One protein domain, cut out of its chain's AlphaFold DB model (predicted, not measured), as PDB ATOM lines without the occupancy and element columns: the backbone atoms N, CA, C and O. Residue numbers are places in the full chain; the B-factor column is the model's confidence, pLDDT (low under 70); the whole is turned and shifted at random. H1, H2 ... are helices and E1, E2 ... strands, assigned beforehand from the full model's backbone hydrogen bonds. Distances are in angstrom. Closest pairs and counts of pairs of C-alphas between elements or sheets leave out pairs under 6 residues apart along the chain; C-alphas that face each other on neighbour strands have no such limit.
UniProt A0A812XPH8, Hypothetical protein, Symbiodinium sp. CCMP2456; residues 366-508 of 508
ATOM      1  N   LYS A 366      57.895  54.247  44.452       74.00
ATOM      2  CA  LYS A 366      57.912  53.065  45.329       74.00
ATOM      3  C   LYS A 366      56.814  52.059  44.970       74.00
ATOM      4  O   LYS A 366      57.015  50.856  45.030       74.00
ATOM      5  N   HIS A 367      55.656  52.550  44.527       81.00
ATOM      6  CA  HIS A 367      54.527  51.704  44.151       81.00
ATOM      7  C   HIS A 367      54.789  50.881  42.892       81.00
ATOM      8  O   HIS A 367      54.245  49.789  42.748       81.00
ATOM      9  N   LEU A 368      55.613  51.405  41.987       81.38
ATOM     10  CA  LEU A 368      55.980  50.732  40.751       81.38
ATOM     11  C   LEU A 368      56.972  49.583  41.022       81.38
ATOM     12  O   LEU A 368      56.849  48.521  40.424       81.38
ATOM     13  N   ASP A 369      57.884  49.764  41.979       78.94
ATOM     14  CA  ASP A 369      58.803  48.715  42.446       78.94
ATOM     15  C   ASP A 369      58.069  47.600  43.212       78.94
ATOM     16  O   ASP A 369      58.236  46.411  42.937       78.94
ATOM     17  N   ILE A 370      57.140  47.979  44.099       80.62
ATOM     18  CA  ILE A 370      56.259  47.021  44.783       80.62
ATOM     19  C   ILE A 370      55.421  46.235  43.758       80.62
ATOM     20  O   ILE A 370      55.277  45.018  43.886       80.62
ATOM     21  N   PHE A 371      54.895  46.899  42.723       87.25
ATOM     22  CA  PHE A 371      54.160  46.221  41.655       87.25
ATOM     23  C   PHE A 371      55.026  45.197  40.911       87.25
ATOM     24  O   PHE A 371      54.571  44.076  40.699       87.25
ATOM     25  N   ASP A 372      56.270  45.531  40.559       85.00
ATOM     26  CA  ASP A 372      57.190  44.595  39.898       85.00
ATOM     27  C   ASP A 372      57.497  43.377  40.763       85.00
ATOM     28  O   ASP A 372      57.508  42.244  40.273       85.00
ATOM     29  N   LEU A 373      57.726  43.596  42.059       83.69
ATOM     30  CA  LEU A 373      57.942  42.518  43.016       83.69
ATOM     31  C   LEU A 373      56.742  41.561  43.031       83.69
ATOM     32  O   LEU A 373      56.925  40.342  42.957       83.69
ATOM     33  N   PHE A 374      55.520  42.102  43.070       86.25
ATOM     34  CA  PHE A 374      54.292  41.308  42.984       86.25
ATOM     35  C   PHE A 374      54.167  40.593  41.644       86.25
ATOM     36  O   PHE A 374      53.941  39.387  41.626       86.25
ATOM     37  N   LEU A 375      54.356  41.295  40.529       87.75
ATOM     38  CA  LEU A 375      54.274  40.738  39.181       87.75
ATOM     39  C   LEU A 375      55.223  39.542  39.009       87.75
ATOM     40  O   LEU A 375      54.829  38.483  38.510       87.75
ATOM     41  N   ASN A 376      56.465  39.679  39.474       86.00
ATOM     42  CA  ASN A 376      57.471  38.624  39.422       86.00
ATOM     43  C   ASN A 376      57.102  37.435  40.312       86.00
ATOM     44  O   ASN A 376      57.194  36.288  39.873       86.00
ATOM     45  N   ARG A 377      56.644  37.686  41.541       86.25
ATOM     46  CA  ARG A 377      56.289  36.626  42.492       86.25
ATOM     47  C   ARG A 377      55.021  35.881  42.113       86.25
ATOM     48  O   ARG A 377      55.041  34.654  42.079       86.25
ATOM     49  N   VAL A 378      53.957  36.600  41.762       86.75
ATOM     50  CA  VAL A 378      52.710  36.012  41.260       86.75
ATOM     51  C   VAL A 378      53.001  35.207  39.997       86.75
ATOM     52  O   VAL A 378      52.565  34.065  39.883       86.75
ATOM     53  N   GLY A 379      53.824  35.741  39.092       87.25
ATOM     54  CA  GLY A 379      54.180  35.035  37.870       87.25
ATOM     55  C   GLY A 379      55.045  33.803  38.055       87.25
ATOM     56  O   GLY A 379      54.840  32.794  37.375       87.25
ATOM     57  N   ALA A 380      55.974  33.846  39.007       84.69
ATOM     58  CA  ALA A 380      56.719  32.670  39.419       84.69
ATOM     59  C   ALA A 380      55.777  31.641  40.051       84.69
ATOM     60  O   ALA A 380      55.828  30.471  39.691       84.69
ATOM     61  N   ALA A 381      54.875  32.052  40.940       84.06
ATOM     62  CA  ALA A 381      53.994  31.138  41.654       84.06
ATOM     63  C   ALA A 381      52.944  30.479  40.735       84.06
ATOM     64  O   ALA A 381      52.731  29.271  40.821       84.06
ATOM     65  N   LEU A 382      52.376  31.233  39.789       85.69
ATOM     66  CA  LEU A 382      51.452  30.739  38.756       85.69
ATOM     67  C   LEU A 382      52.170  30.148  37.529       85.69
ATOM     68  O   LEU A 382      51.530  29.712  36.572       85.69
ATOM     69  N   GLN A 383      53.506  30.108  37.571       85.06
ATOM     70  CA  GLN A 383      54.390  29.479  36.585       85.06
ATOM     71  C   GLN A 383      54.217  30.001  35.147       85.06
ATOM     72  O   GLN A 383      54.622  29.329  34.194       85.06
ATOM     73  N   TRP A 384      53.684  31.213  34.954       84.75
ATOM     74  CA  TRP A 384      53.394  31.698  33.606       84.75
ATOM     75  C   TRP A 384      54.640  31.992  32.771       84.75
ATOM     76  O   TRP A 384      54.575  31.896  31.550       84.75
ATOM     77  N   TYR A 385      55.797  32.224  33.400       81.06
ATOM     78  CA  TYR A 385      57.077  32.382  32.697       81.06
ATOM     79  C   TYR A 385      57.584  31.077  32.069       81.06
ATOM     80  O   TYR A 385      58.304  31.116  31.075       81.06
ATOM     81  N   LYS A 386      57.198  29.916  32.619       78.94
ATOM     82  CA  LYS A 386      57.585  28.602  32.079       78.94
ATOM     83  C   LYS A 386      56.705  28.151  30.922       78.94
ATOM     84  O   LYS A 386      57.083  27.237  30.196       78.94
ATOM     85  N   SER A 387      55.524  28.747  30.767       77.81
ATOM     86  CA  SER A 387      54.591  28.379  29.709       77.81
ATOM     87  C   SER A 387      55.078  28.952  28.374       77.81
ATOM     88  O   SER A 387      55.117  30.175  28.236       77.81
ATOM     89  N   PRO A 388      55.448  28.123  27.383       68.12
ATOM     90  CA  PRO A 388      56.068  28.596  26.145       68.12
ATOM     91  C   PRO A 388      55.073  29.210  25.153       68.12
ATOM     92  O   PRO A 388      55.491  29.666  24.100       68.12
ATOM     93  N   LYS A 389      53.763  29.171  25.429       75.38
ATOM     94  CA  LYS A 389      52.723  29.658  24.515       75.38
ATOM     95  C   LYS A 389      51.709  30.513  25.260       75.38
ATOM     96  O   LYS A 389      51.226  30.115  26.320       75.38
ATOM     97  N   TYR A 390      51.354  31.646  24.669       84.81
ATOM     98  CA  TYR A 390      50.169  32.421  25.020       84.81
ATOM     99  C   TYR A 390      49.199  32.448  23.835       84.81
ATOM    100  O   TYR A 390      49.596  32.262  22.685       84.81
ATOM    101  N   THR A 391      47.927  32.708  24.117       86.31
ATOM    102  CA  THR A 391      46.895  32.890  23.090       86.31
ATOM    103  C   THR A 391      46.221  34.230  23.311       86.31
ATOM    104  O   THR A 391      45.602  34.431  24.354       86.31
ATOM    105  N   ILE A 392      46.321  35.147  22.349       88.88
ATOM    106  CA  ILE A 392      45.543  36.392  22.366       88.88
ATOM    107  C   ILE A 392      44.079  36.028  22.095       88.88
ATOM    108  O   ILE A 392      43.779  35.386  21.091       88.88
ATOM    109  N   VAL A 393      43.188  36.403  23.011       88.88
ATOM    110  CA  VAL A 393      41.748  36.085  22.964       88.88
ATOM    111  C   VAL A 393      40.883  37.313  22.693       88.88
ATOM    112  O   VAL A 393      39.757  37.175  22.230       88.88
ATOM    113  N   ALA A 394      41.411  38.516  22.926       88.25
ATOM    114  CA  ALA A 394      40.815  39.760  22.453       88.25
ATOM    115  C   ALA A 394      41.912  40.786  22.144       88.25
ATOM    116  O   ALA A 394      42.825  40.979  22.943       88.25
ATOM    117  N   ALA A 395      41.814  41.456  21.003       91.44
ATOM    118  CA  ALA A 395      42.611  42.630  20.666       91.44
ATOM    119  C   ALA A 395      41.714  43.555  19.841       91.44
ATOM    120  O   ALA A 395      41.345  43.220  18.719       91.44
ATOM    121  N   ASP A 396      41.302  44.670  20.433       91.25
ATOM    122  CA  ASP A 396      40.364  45.619  19.832       91.25
ATOM    123  C   ASP A 396      40.997  47.011  19.917       91.25
ATOM    124  O   ASP A 396      41.177  47.552  21.011       91.25
ATOM    125  N   GLU A 397      41.410  47.553  18.772       89.31
ATOM    126  CA  GLU A 397      42.109  48.839  18.691       89.31
ATOM    127  C   GLU A 397      41.175  50.016  18.998       89.31
ATOM    128  O   GLU A 397      41.579  50.960  19.681       89.31
ATOM    129  N   GLU A 398      39.912  49.937  18.568       87.88
ATOM    130  CA  GLU A 398      38.918  50.986  18.805       87.88
ATOM    131  C   GLU A 398      38.564  51.068  20.290       87.88
ATOM    132  O   GLU A 398      38.618  52.143  20.893       87.88
ATOM    133  N   LYS A 399      38.289  49.919  20.915       87.38
ATOM    134  CA  LYS A 399      38.010  49.843  22.358       87.38
ATOM    135  C   LYS A 399      39.272  49.908  23.214       87.38
ATOM    136  O   LYS A 399      39.174  50.065  24.428       87.38
ATOM    137  N   LYS A 400      40.454  49.804  22.596       92.69
ATOM    138  CA  LYS A 400      41.778  49.797  23.240       92.69
ATOM    139  C   LYS A 400      41.923  48.678  24.273       92.69
ATOM    140  O   LYS A 400      42.462  48.887  25.360       92.69
ATOM    141  N   ILE A 401      41.435  47.489  23.932       92.44
ATOM    142  CA  ILE A 401      41.443  46.313  24.804       92.44
ATOM    143  C   ILE A 401      42.455  45.298  24.297       92.44
ATOM    144  O   ILE A 401      42.530  45.026  23.099       92.44
ATOM    145  N   LEU A 402      43.171  44.678  25.229       92.94
ATOM    146  CA  LEU A 402      44.007  43.515  24.971       92.94
ATOM    147  C   LEU A 402      43.754  42.454  26.041       92.94
ATOM    148  O   LEU A 402      43.900  42.727  27.228       92.94
ATOM    149  N   ALA A 403      43.409  41.238  25.634       91.50
ATOM    150  CA  ALA A 403      43.266  40.098  26.522       91.50
ATOM    151  C   ALA A 403      43.920  38.848  25.935       91.50
ATOM    152  O   ALA A 403      43.852  38.583  24.732       91.50
ATOM    153  N   TRP A 404      44.545  38.053  26.794       91.38
ATOM    154  CA  TRP A 404      45.233  36.828  26.407       91.38
ATOM    155  C   TRP A 404      45.164  35.785  27.518       91.38
ATOM    156  O   TRP A 404      44.860  36.083  28.671       91.38
ATOM    157  N   VAL A 405      45.456  34.541  27.160       88.69
ATOM    158  CA  VAL A 405      45.533  33.410  28.082       88.69
ATOM    159  C   VAL A 405      46.950  32.855  28.063       88.69
ATOM    160  O   VAL A 405      47.509  32.615  26.991       88.69
ATOM    161  N   ARG A 406      47.535  32.630  29.243       86.94
ATOM    162  CA  ARG A 406      48.844  31.975  29.403       86.94
ATOM    163  C   ARG A 406      48.884  31.202  30.715       86.94
ATOM    164  O   ARG A 406      48.484  31.735  31.743       86.94
ATOM    165  N   SER A 407      49.381  29.963  30.697       85.12
ATOM    166  CA  SER A 407      49.534  29.126  31.905       85.12
ATOM    167  C   SER A 407      48.263  29.006  32.762       85.12
ATOM    168  O   SER A 407      48.306  29.128  33.984       85.12
ATOM    169  N   GLY A 408      47.104  28.850  32.115       83.00
ATOM    170  CA  GLY A 408      45.817  28.777  32.814       83.00
ATOM    171  C   GLY A 408      45.375  30.089  33.482       83.00
ATOM    172  O   GLY A 408      44.416  30.077  34.242       83.00
ATOM    173  N   CYS A 409      46.040  31.214  33.210       88.06
ATOM    174  CA  CYS A 409      45.638  32.540  33.672       88.06
ATOM    175  C   CYS A 409      45.054  33.353  32.512       88.06
ATOM    176  O   CYS A 409      45.524  33.240  31.376       88.06
ATOM    177  N   ILE A 410      44.050  34.177  32.807       89.31
ATOM    178  CA  ILE A 410      43.441  35.121  31.864       89.31
ATOM    179  C   ILE A 410      43.951  36.514  32.215       89.31
ATOM    180  O   ILE A 410      43.853  36.949  33.358       89.31
ATOM    181  N   PHE A 411      44.472  37.222  31.229       92.12
ATOM    182  CA  PHE A 411      44.963  38.584  31.361       92.12
ATOM    183  C   PHE A 411      44.055  39.481  30.539       92.12
ATOM    184  O   PHE A 411      43.741  39.141  29.400       92.12
ATOM    185  N   ALA A 412      43.628  40.606  31.100       92.19
ATOM    186  CA  ALA A 412      42.779  41.561  30.407       92.19
ATOM    187  C   ALA A 412      43.208  42.988  30.741       92.19
ATOM    188  O   ALA A 412      43.355  43.344  31.908       92.19
ATOM    189  N   ILE A 413      43.410  43.803  29.711       94.12
ATOM    190  CA  ILE A 413      43.889  45.175  29.816       94.12
ATOM    191  C   ILE A 413      42.981  46.101  29.014       94.12
ATOM    192  O   ILE A 413      42.698  45.844  27.846       94.12
ATOM    193  N   ASN A 414      42.568  47.198  29.641       93.50
ATOM    194  CA  ASN A 414      41.866  48.307  29.010       93.50
ATOM    195  C   ASN A 414      42.785  49.537  28.994       93.50
ATOM    196  O   ASN A 414      42.982  50.187  30.018       93.50
ATOM    197  N   PHE A 415      43.344  49.871  27.831       91.88
ATOM    198  CA  PHE A 415      44.143  51.082  27.606       91.88
ATOM    199  C   PHE A 415      43.290  52.324  27.331       91.88
ATOM    200  O   PHE A 415      43.833  53.417  27.133       91.88
ATOM    201  N   HIS A 416      41.963  52.192  27.304       92.56
ATOM    202  CA  HIS A 416      41.089  53.311  27.026       92.56
ATOM    203  C   HIS A 416      41.218  54.390  28.115       92.56
ATOM    204  O   HIS A 416      41.216  54.084  29.311       92.56
ATOM    205  N   PRO A 417      41.371  55.677  27.738       84.88
ATOM    206  CA  PRO A 417      41.645  56.734  28.703       84.88
ATOM    207  C   PRO A 417      40.459  57.078  29.615       84.88
ATOM    208  O   PRO A 417      40.702  57.676  30.668       84.88
ATOM    209  N   HIS A 418      39.222  56.758  29.218       83.88
ATOM    210  CA  HIS A 418      37.994  57.201  29.897       83.88
ATOM    211  C   HIS A 418      36.910  56.117  29.962       83.88
ATOM    212  O   HIS A 418      36.374  55.861  31.030       83.88
ATOM    213  N   ASP A 419      36.625  55.472  28.839       88.31
ATOM    214  CA  ASP A 419      35.583  54.448  28.738       88.31
ATOM    215  C   ASP A 419      35.922  53.149  29.479       88.31
ATOM    216  O   ASP A 419      36.918  52.467  29.210       88.31
ATOM    217  N   GLU A 420      35.027  52.796  30.394       88.00
ATOM    218  CA  GLU A 420      34.924  51.464  30.969       88.00
ATOM    219  C   GLU A 420      34.323  50.494  29.950       88.00
ATOM    220  O   GLU A 420      33.426  50.836  29.180       88.00
ATOM    221  N   GLN A 421      34.812  49.259  29.965       87.38
ATOM    222  CA  GLN A 421      34.313  48.191  29.112       87.38
ATOM    223  C   GLN A 421      33.423  47.287  29.953       87.38
ATOM    224  O   GLN A 421      33.902  46.399  30.657       87.38
ATOM    225  N   THR A 422      32.122  47.553  29.909       82.94
ATOM    226  CA  THR A 422      31.103  46.771  30.612       82.94
ATOM    227  C   THR A 422      30.714  45.537  29.806       82.94
ATOM    228  O   THR A 422      30.561  45.624  28.587       82.94
ATOM    229  N   ASP A 423      30.498  44.403  30.474       79.62
ATOM    230  CA  ASP A 423      30.109  43.135  29.844       79.62
ATOM    231  C   ASP A 423      31.054  42.690  28.709       79.62
ATOM    232  O   ASP A 423      30.628  42.081  27.715       79.62
ATOM    233  N   LEU A 424      32.356  42.968  28.855       82.94
ATOM    234  CA  LEU A 424      33.367  42.539  27.898       82.94
ATOM    235  C   LEU A 424      33.354  41.013  27.804       82.94
ATOM    236  O   LEU A 424      33.595  40.307  28.783       82.94
ATOM    237  N   ARG A 425      33.072  40.518  26.601       85.06
ATOM    238  CA  ARG A 425      33.022  39.098  26.263       85.06
ATOM    239  C   ARG A 425      34.388  38.647  25.762       85.06
ATOM    240  O   ARG A 425      34.845  39.122  24.728       85.06
ATOM    241  N   ILE A 426      35.015  37.735  26.494       82.44
ATOM    242  CA  ILE A 426      36.282  37.107  26.130       82.44
ATOM    243  C   ILE A 426      36.003  35.641  25.801       82.44
ATOM    244  O   ILE A 426      35.655  34.853  26.685       82.44
ATOM    245  N   ASP A 427      36.148  35.285  24.527       80.75
ATOM    246  CA  ASP A 427      35.998  33.910  24.060       80.75
ATOM    247  C   ASP A 427      37.266  33.114  24.385       80.75
ATOM    248  O   ASP A 427      38.360  33.383  23.888       80.75
ATOM    249  N   LEU A 428      37.121  32.120  25.253       77.81
ATOM    250  CA  LEU A 428      38.206  31.258  25.695       77.81
ATOM    251  C   LEU A 428      38.323  30.051  24.745       77.81
ATOM    252  O   LEU A 428      37.325  29.360  24.503       77.81
ATOM    253  N   PRO A 429      39.519  29.755  24.201       68.31
ATOM    254  CA  PRO A 429      39.699  28.664  23.252       68.31
ATOM    255  C   PRO A 429      39.277  27.310  23.840       68.31
ATOM    256  O   PRO A 429      39.601  26.968  24.977       68.31
ATOM    257  N   LYS A 430      38.589  26.485  23.042       61.78
ATOM    258  CA  LYS A 430      38.252  25.109  23.440       61.78
ATOM    259  C   LYS A 430      39.548  24.314  23.660       61.78
ATOM    260  O   LYS A 430      40.351  24.202  22.741       61.78
ATOM    261  N   GLY A 431      39.731  23.756  24.859       57.12
ATOM    262  CA  GLY A 431      40.917  22.967  25.222       57.12
ATOM    263  C   GLY A 431      41.987  23.708  26.034       57.12
ATOM    264  O   GLY A 431      43.047  23.142  26.268       57.12
ATOM    265  N   THR A 432      41.744  24.945  26.482       59.41
ATOM    266  CA  THR A 432      42.578  25.571  27.524       59.41
ATOM    267  C   THR A 432      42.263  24.974  28.899       59.41
ATOM    268  O   THR A 432      41.089  24.931  29.267       59.41
ATOM    269  N   ASP A 433      43.289  24.594  29.671       57.97
ATOM    270  CA  ASP A 433      43.209  24.130  31.076       57.97
ATOM    271  C   ASP A 433      42.820  25.267  32.049       57.97
ATOM    272  O   ASP A 433      43.499  25.552  33.035       57.97
ATOM    273  N   LEU A 434      41.743  25.989  31.745       64.62
ATOM    274  CA  LEU A 434      41.200  27.022  32.615       64.62
ATOM    275  C   LEU A 434      40.224  26.376  33.596       64.62
ATOM    276  O   LEU A 434      39.243  25.745  33.194       64.62
ATOM    277  N   ALA A 435      40.490  26.536  34.892       60.97
ATOM    278  CA  ALA A 435      39.559  26.109  35.926       60.97
ATOM    279  C   ALA A 435      38.224  26.853  35.780       60.97
ATOM    280  O   ALA A 435      38.183  28.022  35.398       60.97
ATOM    281  N   ARG A 436      37.124  26.177  36.128       68.25
ATOM    282  CA  ARG A 436      35.748  26.709  36.025       68.25
ATOM    283  C   ARG A 436      35.458  27.863  36.988       68.25
ATOM    284  O   ARG A 436      34.354  28.404  36.987       68.25
ATOM    285  N   GLU A 437      36.430  28.198  37.821       77.00
ATOM    286  CA  GLU A 437      36.340  29.185  38.873       77.00
ATOM    287  C   GLU A 437      37.688  29.911  38.982       77.00
ATOM    288  O   GLU A 437      38.734  29.280  39.177       77.00
ATOM    289  N   VAL A 438      37.666  31.234  38.805       81.62
ATOM    290  CA  VAL A 438      38.865  32.087  38.788       81.62
ATOM    291  C   VAL A 438      38.740  33.255  39.757       81.62
ATOM    292  O   VAL A 438      37.645  33.760  39.992       81.62
ATOM    293  N   VAL A 439      39.873  33.708  40.285       83.94
ATOM    294  CA  VAL A 439      40.002  34.862  41.188       83.94
ATOM    295  C   VAL A 439      40.973  35.883  40.613       83.94
ATOM    296  O   VAL A 439      41.865  35.526  39.843       83.94
ATOM    297  N   VAL A 440      40.820  37.150  40.997       85.25
ATOM    298  CA  VAL A 440      41.780  38.202  40.644       85.25
ATOM    299  C   VAL A 440      43.083  37.948  41.404       85.25
ATOM    300  O   VAL A 440      43.129  38.055  42.624       85.25
ATOM    301  N   ALA A 441      44.136  37.582  40.681       85.50
ATOM    302  CA  ALA A 441      45.468  37.338  41.227       85.50
ATOM    303  C   ALA A 441      46.350  38.594  41.230       85.50
ATOM    304  O   ALA A 441      47.271  38.693  42.039       85.50
ATOM    305  N   LEU A 442      46.086  39.544  40.327       88.06
ATOM    306  CA  LEU A 442      46.792  40.822  40.247       88.06
ATOM    307  C   LEU A 442      45.870  41.889  39.637       88.06
ATOM    308  O   LEU A 442      45.234  41.638  38.613       88.06
ATOM    309  N   ASP A 443      45.836  43.072  40.246       87.94
ATOM    310  CA  ASP A 443      45.148  44.266  39.743       87.94
ATOM    311  C   ASP A 443      46.156  45.418  39.700       87.94
ATOM    312  O   ASP A 443      46.807  45.718  40.702       87.94
ATOM    313  N   THR A 444      46.317  46.063  38.545       89.88
ATOM    314  CA  THR A 444      47.214  47.218  38.434       89.88
ATOM    315  C   THR A 444      46.699  48.425  39.225       89.88
ATOM    316  O   THR A 444      47.514  49.239  39.637       89.88
ATOM    317  N   GLU A 445      45.394  48.534  39.492       85.88
ATOM    318  CA  GLU A 445      44.761  49.580  40.321       85.88
ATOM    319  C   GLU A 445      44.691  49.232  41.820       85.88
ATOM    320  O   GLU A 445      44.009  49.916  42.584       85.88
ATOM    321  N   ASP A 446      45.375  48.181  42.272       83.56
ATOM    322  CA  ASP A 446      45.407  47.846  43.695       83.56
ATOM    323  C   ASP A 446      46.017  49.007  44.524       83.56
ATOM    324  O   ASP A 446      47.076  49.539  44.152       83.56
ATOM    325  N   PRO A 447      45.402  49.404  45.658       79.94
ATOM    326  CA  PRO A 447      45.913  50.477  46.519       79.94
ATOM    327  C   PRO A 447      47.345  50.255  47.014       79.94
ATOM    328  O   PRO A 447      48.094  51.217  47.211       79.94
ATOM    329  N   ARG A 448      47.788  48.997  47.148       79.31
ATOM    330  CA  ARG A 448      49.181  48.653  47.491       79.31
ATOM    331  C   ARG A 448      50.171  49.176  46.446       79.31
ATOM    332  O   ARG A 448      51.301  49.534  46.777       79.31
ATOM    333  N   PHE A 449      49.729  49.299  45.197       84.81
ATOM    334  CA  PHE A 449      50.498  49.830  44.071       84.81
ATOM    335  C   PHE A 449      50.077  51.263  43.705       84.81
ATOM    336  O   PHE A 449      50.286  51.701  42.567       84.81
ATOM    337  N   GLY A 450      49.497  52.002  44.656       77.62
ATOM    338  CA  GLY A 450      49.142  53.411  44.495       77.62
ATOM    339  C   GLY A 450      47.953  53.661  43.565       77.62
ATOM    340  O   GLY A 450      47.876  54.745  42.988       77.62
ATOM    341  N   GLY A 451      47.082  52.664  43.368       79.44
ATOM    342  CA  GLY A 451      45.793  52.848  42.695       79.44
ATOM    343  C   GLY A 451      44.765  53.557  43.582       79.44
ATOM    344  O   GLY A 451      44.901  53.585  44.805       79.44
ATOM    345  N   GLU A 452      43.743  54.147  42.959       69.75
ATOM    346  CA  GLU A 452      42.742  54.996  43.633       69.75
ATOM    347  C   GLU A 452      41.453  54.236  44.022       69.75
ATOM    348  O   GLU A 452      40.467  54.851  44.421       69.75
ATOM    349  N   LYS A 453      41.422  52.899  43.913       66.88
ATOM    350  CA  LYS A 453      40.232  52.102  44.263       66.88
ATOM    351  C   LYS A 453      40.008  52.040  45.780       66.88
ATOM    352  O   LYS A 453      40.896  51.642  46.525       66.88
ATOM    353  N   GLU A 454      38.793  52.355  46.229       50.47
ATOM    354  CA  GLU A 454      38.417  52.343  47.657       50.47
ATOM    355  C   GLU A 454      38.231  50.928  48.248       50.47
ATOM    356  O   GLU A 454      38.318  50.761  49.462       50.47
ATOM    357  N   GLU A 455      38.043  49.893  47.418       51.12
ATOM    358  CA  GLU A 455      38.022  48.490  47.855       51.12
ATOM    359  C   GLU A 455      38.959  47.615  46.997       51.12
ATOM    360  O   GLU A 455      38.923  47.708  45.763       51.12
ATOM    361  N   PRO A 456      39.764  46.714  47.598       47.59
ATOM    362  CA  PRO A 456      40.484  45.695  46.843       47.59
ATOM    363  C   PRO A 456      39.484  44.741  46.171       47.59
ATOM    364  O   PRO A 456      38.620  44.161  46.829       47.59
ATOM    365  N   LEU A 457      39.633  44.510  44.863       47.75
ATOM    366  CA  LEU A 457      38.803  43.580  44.076       47.75
ATOM    367  C   LEU A 457      39.063  42.092  44.382       47.75
ATOM    368  O   LEU A 457      38.747  41.216  43.576       47.75
ATOM    369  N   LEU A 458      39.585  41.766  45.562       47.41
ATOM    370  CA  LEU A 458      39.614  40.395  46.063       47.41
ATOM    371  C   LEU A 458      38.227  40.031  46.624       47.41
ATOM    372  O   LEU A 458      38.053  39.793  47.816       47.41
ATOM    373  N   LYS A 459      37.214  40.004  45.750       48.56
ATOM    374  CA  LYS A 459      35.883  39.430  46.013       48.56
ATOM    375  C   LYS A 459      35.540  38.391  44.928       48.56
ATOM    376  O   LYS A 459      36.090  38.448  43.830       48.56
ATOM    377  N   PRO A 460      34.738  37.366  45.268       49.69
ATOM    378  CA  PRO A 460      35.066  35.980  44.959       49.69
ATOM    379  C   PRO A 460      34.625  35.532  43.565       49.69
ATOM    380  O   PRO A 460      33.597  35.945  43.038       49.69
ATOM    381  N   THR A 461      35.444  34.644  43.015       54.88
ATOM    382  CA  THR A 461      35.098  33.586  42.069       54.88
ATOM    383  C   THR A 461      34.066  33.881  40.986       54.88
ATOM    384  O   THR A 461      32.872  33.609  41.104       54.88
ATOM    385  N   THR A 462      34.560  34.319  39.825       59.03
ATOM    386  CA  THR A 462      33.754  34.272  38.604       59.03
ATOM    387  C   THR A 462      33.669  32.823  38.129       59.03
ATOM    388  O   THR A 462      34.629  32.274  37.586       59.03
ATOM    389  N   LYS A 463      32.514  32.187  38.345       59.09
ATOM    390  CA  LYS A 463      32.185  30.900  37.721       59.09
ATOM    391  C   LYS A 463      31.728  31.140  36.291       59.09
ATOM    392  O   LYS A 463      30.809  31.925  36.062       59.09
ATOM    393  N   PHE A 464      32.327  30.447  35.331       67.50
ATOM    394  CA  PHE A 464      31.876  30.485  33.940       67.50
ATOM    395  C   PHE A 464      31.654  29.066  33.409       67.50
ATOM    396  O   PHE A 464      32.486  28.176  33.565       67.50
ATOM    397  N   ASN A 465      30.490  28.847  32.791       54.88
ATOM    398  CA  ASN A 465      30.032  27.512  32.392       54.88
ATOM    399  C   ASN A 465      30.377  27.151  30.934       54.88
ATOM    400  O   ASN A 465      30.308  25.978  30.573       54.88
ATOM    401  N   THR A 466      30.700  28.127  30.073       56.66
ATOM    402  CA  THR A 466      30.573  27.944  28.611       56.66
ATOM    403  C   THR A 466      31.645  28.653  27.781       56.66
ATOM    404  O   THR A 466      31.297  29.390  26.865       56.66
ATOM    405  N   GLY A 467      32.936  28.482  28.089       68.69
ATOM    406  CA  GLY A 467      34.035  28.992  27.241       68.69
ATOM    407  C   GLY A 467      34.008  30.503  26.954       68.69
ATOM    408  O   GLY A 467      34.755  30.974  26.114       68.69
ATOM    409  N   LEU A 468      33.147  31.249  27.641       75.50
ATOM    410  CA  LEU A 468      32.927  32.675  27.500       75.50
ATOM    411  C   LEU A 468      33.110  33.272  28.886       75.50
ATOM    412  O   LEU A 468      32.397  32.906  29.824       75.50
ATOM    413  N   PHE A 469      34.050  34.196  28.993       80.06
ATOM    414  CA  PHE A 469      34.351  34.917  30.213       80.06
ATOM    415  C   PHE A 469      33.847  36.351  30.075       80.06
ATOM    416  O   PHE A 469      34.138  37.020  29.085       80.06
ATOM    417  N   LYS A 470      33.034  36.798  31.033       81.50
ATOM    418  CA  LYS A 470      32.481  38.154  31.054       81.50
ATOM    419  C   LYS A 470      33.087  38.940  32.196       81.50
ATOM    420  O   LYS A 470      33.048  38.467  33.330       81.50
ATOM    421  N   ILE A 471      33.590  40.131  31.896       84.62
ATOM    422  CA  ILE A 471      34.173  41.030  32.890       84.62
ATOM    423  C   ILE A 471      33.782  42.477  32.626       84.62
ATOM    424  O   ILE A 471      33.570  42.874  31.483       84.62
ATOM    425  N   ASN A 472      33.750  43.264  33.696       84.75
ATOM    426  CA  ASN A 472      33.793  44.717  33.603       84.75
ATOM    427  C   ASN A 472      35.245  45.146  33.773       84.75
ATOM    428  O   ASN A 472      35.905  44.731  34.730       84.75
ATOM    429  N   LEU A 473      35.751  45.928  32.825       85.75
ATOM    430  CA  LEU A 473      37.142  46.354  32.807       85.75
ATOM    431  C   LEU A 473      37.211  47.889  32.819       85.75
ATOM    432  O   LEU A 473      36.998  48.518  31.775       85.75
ATOM    433  N   PRO A 474      37.507  48.500  33.982       87.62
ATOM    434  CA  PRO A 474      37.616  49.951  34.111       87.62
ATOM    435  C   PRO A 474      38.672  50.539  33.164       87.62
ATOM    436  O   PRO A 474      39.585  49.817  32.741       87.62
ATOM    437  N   PRO A 475      38.588  51.837  32.824       87.19
ATOM    438  CA  PRO A 475      39.609  52.496  32.016       87.19
ATOM    439  C   PRO A 475      40.988  52.366  32.670       87.19
ATOM    440  O   PRO A 475      41.115  52.382  33.895       87.19
ATOM    441  N   ARG A 476      42.037  52.269  31.847       89.06
ATOM    442  CA  ARG A 476      43.447  52.224  32.284       89.06
ATOM    443  C   ARG A 476      43.733  51.135  33.320       89.06
ATOM    444  O   ARG A 476      44.511  51.354  34.238       89.06
ATOM    445  N   THR A 477      43.101  49.975  33.211       89.69
ATOM    446  CA  THR A 477      43.246  48.894  34.196       89.69
ATOM    447  C   THR A 477      43.748  47.624  33.528       89.69
ATOM    448  O   THR A 477      43.326  47.291  32.420       89.69
ATOM    449  N   GLY A 478      44.652  46.916  34.202       91.81
ATOM    450  CA  GLY A 478      45.076  45.564  33.870       91.81
ATOM    451  C   GLY A 478      44.711  44.605  34.997       91.81
ATOM    452  O   GLY A 478      45.067  44.833  36.151       91.81
ATOM    453  N   LEU A 479      44.009  43.528  34.655       91.00
ATOM    454  CA  LEU A 479      43.604  42.476  35.579       91.00
ATOM    455  C   LEU A 479      44.200  41.138  35.153       91.00
ATOM    456  O   LEU A 479      44.253  40.811  33.964       91.00
ATOM    457  N   VAL A 480      44.600  40.348  36.146       91.19
ATOM    458  CA  VAL A 480      45.022  38.961  35.968       91.19
ATOM    459  C   VAL A 480      44.116  38.061  36.782       91.19
ATOM    460  O   VAL A 480      44.001  38.218  37.995       91.19
ATOM    461  N   PHE A 481      43.507  37.091  36.116       88.31
ATOM    462  CA  PHE A 481      42.642  36.092  36.716       88.31
ATOM    463  C   PHE A 481      43.348  34.741  36.719       88.31
ATOM    464  O   PHE A 481      43.849  34.298  35.683       88.31
ATOM    465  N   ALA A 482      43.369  34.082  37.873       86.56
ATOM    466  CA  ALA A 482      43.985  32.774  38.057       86.56
ATOM    467  C   ALA A 482      42.969  31.754  38.597       86.56
ATOM    468  O   ALA A 482      42.021  32.148  39.279       86.56
ATOM    469  N   PRO A 483      43.164  30.449  38.346       84.25
ATOM    470  CA  PRO A 483      42.379  29.385  38.967       84.25
ATOM    471  C   PRO A 483      42.402  29.494  40.491       84.25
ATOM    472  O   PRO A 483      43.477  29.696  41.056       84.25
ATOM    473  N   VAL A 484      41.257  29.304  41.156       80.94
ATOM    474  CA  VAL A 484      41.157  29.383  42.632       80.94
ATOM    475  C   VAL A 484      42.205  28.518  43.318       80.94
ATOM    476  O   VAL A 484      42.992  29.024  44.105       80.94
ATOM    477  N   GLU A 485      42.276  27.235  42.966       77.69
ATOM    478  CA  GLU A 485      43.197  26.283  43.603       77.69
ATOM    479  C   GLU A 485      44.667  26.688  43.420       77.69
ATOM    480  O   GLU A 485      45.484  26.564  44.337       77.69
ATOM    481  N   ALA A 486      45.013  27.206  42.236       78.50
ATOM    482  CA  ALA A 486      46.358  27.687  41.949       78.50
ATOM    483  C   ALA A 486      46.663  28.959  42.748       78.50
ATOM    484  O   ALA A 486      47.736  29.057  43.336       78.50
ATOM    485  N   ALA A 487      45.715  29.897  42.813       77.94
ATOM    486  CA  ALA A 487      45.839  31.147  43.546       77.94
ATOM    487  C   ALA A 487      45.907  30.927  45.065       77.94
ATOM    488  O   ALA A 487      46.778  31.494  45.712       77.94
ATOM    489  N   GLU A 488      45.075  30.065  45.646       77.50
ATOM    490  CA  GLU A 488      45.102  29.752  47.081       77.50
ATOM    491  C   GLU A 488      46.426  29.100  47.492       77.50
ATOM    492  O   GLU A 488      47.031  29.482  48.494       77.50
ATOM    493  N   LYS A 489      46.936  28.167  46.681       74.06
ATOM    494  CA  LYS A 489      48.233  27.527  46.922       74.06
ATOM    495  C   LYS A 489      49.403  28.508  46.766       74.06
ATOM    496  O   LYS A 489      50.324  28.511  47.588       74.06
ATOM    497  N   ALA A 490      49.370  29.326  45.715       68.56
ATOM    498  CA  ALA A 490      50.427  30.268  45.347       68.56
ATOM    499  C   ALA A 490      50.482  31.502  46.261       68.56
ATOM    500  O   ALA A 490      51.544  31.866  46.754       68.56
ATOM    501  N   LEU A 491      49.337  32.143  46.493       67.69
ATOM    502  CA  LEU A 491      49.211  33.408  47.219       67.69
ATOM    503  C   LEU A 491      49.007  33.176  48.724       67.69
ATOM    504  O   LEU A 491      49.420  33.986  49.548       67.69
ATOM    505  N   GLY A 492      48.413  32.041  49.107       65.12
ATOM    506  CA  GLY A 492      48.148  31.690  50.502       65.12
ATOM    507  C   GLY A 492      49.378  31.245  51.300       65.12
ATOM    508  O   GLY A 492      49.303  31.172  52.526       65.12
ATOM    509  N   SER A 493      50.517  30.974  50.661       65.19
ATOM    510  CA  SER A 493      51.763  30.572  51.338       65.19
ATOM    511  C   SER A 493      52.814  31.688  51.404       65.19
ATOM    512  O   SER A 493      53.684  31.657  52.277       65.19
ATOM    513  N   ASP A 494      52.709  32.705  50.545       69.94
ATOM    514  CA  ASP A 494      53.671  33.802  50.470       69.94
ATOM    515  C   ASP A 494      53.285  34.956  51.411       69.94
ATOM    516  O   ASP A 494      52.257  35.615  51.244       69.94
ATOM    517  N   LYS A 495      54.131  35.212  52.416       69.88
ATOM    518  CA  LYS A 495      53.900  36.247  53.436       69.88
ATOM    519  C   LYS A 495      53.786  37.658  52.856       69.88
ATOM    520  O   LYS A 495      52.996  38.431  53.381       69.88
ATOM    521  N   LEU A 496      54.529  37.986  51.795       66.69
ATOM    522  CA  LEU A 496      54.508  39.337  51.220       66.69
ATOM    523  C   LEU A 496      53.272  39.545  50.340       66.69
ATOM    524  O   LEU A 496      52.690  40.623  50.339       66.69
ATOM    525  N   LEU A 497      52.796  38.504  49.648       69.19
ATOM    526  CA  LEU A 497      51.578  38.607  48.831       69.19
ATOM    527  C   LEU A 497      50.307  38.799  49.682       69.19
ATOM    528  O   LEU A 497      49.308  39.317  49.181       69.19
ATOM    529  N   LYS A 498      50.372  38.436  50.971       69.94
ATOM    530  CA  LYS A 498      49.315  38.641  51.975       69.94
ATOM    531  C   LYS A 498      49.299  40.023  52.617       69.94
ATOM    532  O   LYS A 498      48.346  40.334  53.324       69.94
ATOM    533  N   CYS A 499      50.339  40.829  52.435       66.94
ATOM    534  CA  CYS A 499      50.361  42.168  53.002       66.94
ATOM    535  C   CYS A 499      49.242  43.021  52.388       66.94
ATOM    536  O   CYS A 499      49.077  43.073  51.165       66.94
ATOM    537  N   GLU A 500      48.494  43.703  53.255       65.06
ATOM    538  CA  GLU A 500      47.335  44.518  52.874       65.06
ATOM    539  C   GLU A 500      47.717  45.957  52.499       65.06
ATOM    540  O   GLU A 500      46.940  46.647  51.845       65.06
ATOM    541  N   THR A 501      48.922  46.419  52.857       64.00
ATOM    542  CA  THR A 501      49.372  47.795  52.590       64.00
ATOM    543  C   THR A 501      50.782  47.851  52.007       64.00
ATOM    544  O   THR A 501      51.622  46.988  52.269       64.00
ATOM    545  N   ALA A 502      51.051  48.907  51.233       60.50
ATOM    546  CA  ALA A 502      52.367  49.186  50.652       60.50
ATOM    547  C   ALA A 502      53.463  49.351  51.720       60.50
ATOM    548  O   ALA A 502      54.595  48.919  51.526       60.50
ATOM    549  N   ASP A 503      53.128  49.946  52.867       57.81
ATOM    550  CA  ASP A 503      54.094  50.176  53.943       57.81
ATOM    551  C   ASP A 503      54.345  48.901  54.770       57.81
ATOM    552  O   ASP A 503      55.466  48.679  55.224       57.81
ATOM    553  N   ALA A 504      53.354  48.005  54.890       56.19
ATOM    554  CA  ALA A 504      53.562  46.673  55.468       56.19
ATOM    555  C   ALA A 504      54.504  45.808  54.611       56.19
ATOM    556  O   ALA A 504      55.217  44.972  55.155       56.19
ATOM    557  N   LEU A 505      54.532  46.030  53.293       57.53
ATOM    558  CA  LEU A 505      55.434  45.363  52.346       57.53
ATOM    559  C   LEU A 505      56.884  45.832  52.435       57.53
ATOM    560  O   LEU A 505      57.789  45.046  52.189       57.53
ATOM    561  N   LEU A 506      57.106  47.101  52.774       56.09
ATOM    562  CA  LEU A 506      58.447  47.670  52.932       56.09
ATOM    563  C   LEU A 506      59.052  47.380  54.319       56.09
ATOM    564  O   LEU A 506      60.259  47.534  54.504       56.09
ATOM    565  N   GLY A 507      58.222  46.988  55.294       42.00
ATOM    566  CA  GLY A 507      58.634  46.635  56.656       42.00
ATOM    567  C   GLY A 507      58.737  45.131  56.955       42.00
ATOM    568  O   GLY A 507      59.229  44.785  58.032       42.00
ATOM    569  N   ALA A 508      58.266  44.263  56.052       35.69
ATOM    570  CA  ALA A 508      58.296  42.797  56.150       35.69
ATOM    571  C   ALA A 508      59.450  42.200  55.334       35.69
ATOM    572  O   ALA A 508      59.995  41.163  55.784       35.69
TER     573      ALA A 508
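This is residues 366 to 508 of the 508 residues of the protein "Hypothetical protein" of Symbiodinium sp. CCMP2456 (UniProt A0A812XPH8). This is a small, lopsided sandwich: a twisted sheet of five strands with a two-stranded sheet, E4 and E6, over the part of one face made by E1, E2 and E3, so that the two are only partly face to face. Toward the E5 edge, H2 packs over E7 and E5, H1 grazes the sheet, and the small H3 sits beyond H1. The printed part has 143 residues, with three named helices and seven named strands in the order H1 E1 E2 E3 E4 E5 E6 E7 H2 H3, of mixed class. The large sheet runs E1 E2 E3 E7 E5, and both sheets are antiparallel. The whole is compact, with a radius of gyration of the C-alphas of 14.9 A and spans of 43 by 34 by 27 A.

Begin with the large sheet: find C-alpha 390 at (50.169, 32.421, 25.020), where E1, residues 390 to 396, begins its 17.2 A. E2 is residues 401 to 406, E3 residues 409 to 414, E7 residues 477 to 483, 20.1 A long, and E5 residues 437 to 443, 17.5 A long. The small sheet has E4, residues 421 to 427, and E6, residues 468 to 473. H1, residues 366 to 381, runs 22.6 A from C-alpha 366 at (57.912, 53.065, 45.329). H2 is residues 484 to 491, and H3, residues 502 to 507, ends at C-alpha 507 at (58.634, 46.635, 56.656).

Look first at E1, E2 and E3, a meander, each strand the antiparallel neighbour of the one before; E1 and E2 are a hairpin with N 391 and O 405 at 2.9 A, and E2 and E3 another with N 404 and O 411 at 2.9 A. E3 and E7 have N 412 and O 479 at 2.9 A; E7 and E5 have N 441 and O 480 at 2.8 A. In the other sheet of the sandwich, two sheets face to face, E4 and E6 have N 424 and O 471 at 2.9 A; the facing parts are 8.9 A centre to centre. The closest C-alphas of E1 and E4, Val 393 and Asp 427, are 6.2 A apart. H2 is on the large sheet at a height over the sheet of 8.8 A; it runs along the strands, at 2 degrees to E5 on the local plane. H1 only grazes that sheet, with residues 371 to 379. With residues 378 to 381 alone H1 touches H2, the closest C-alphas, Ala 381 and Ala 490, being 5.2 A apart, at a steep tilt of 56 degrees, opposite ways. With residues 367 to 370 alone H1 only just touches H3, with 3 pairs of C-alphas within 8 A, the closest being those of His 367 and Ala 502 at 7.3 A. In H1, H2 and H3 every O i to N i+4 pair is within hydrogen-bond range.

The two C-alphas farthest apart, those of Lys 430 and Gly 507, are 44.5 A apart, and the printed part has no cut. The link E5 to E6 is long, 24 residues; in it, residues 462 to 463 pair antiparallel with residues 437 to 438 of E5. The mean pLDDT of the printed part is 77.4; look for values under 70 at residue 388 and residues 429 to 436, 452 to 467 and 490 to 508.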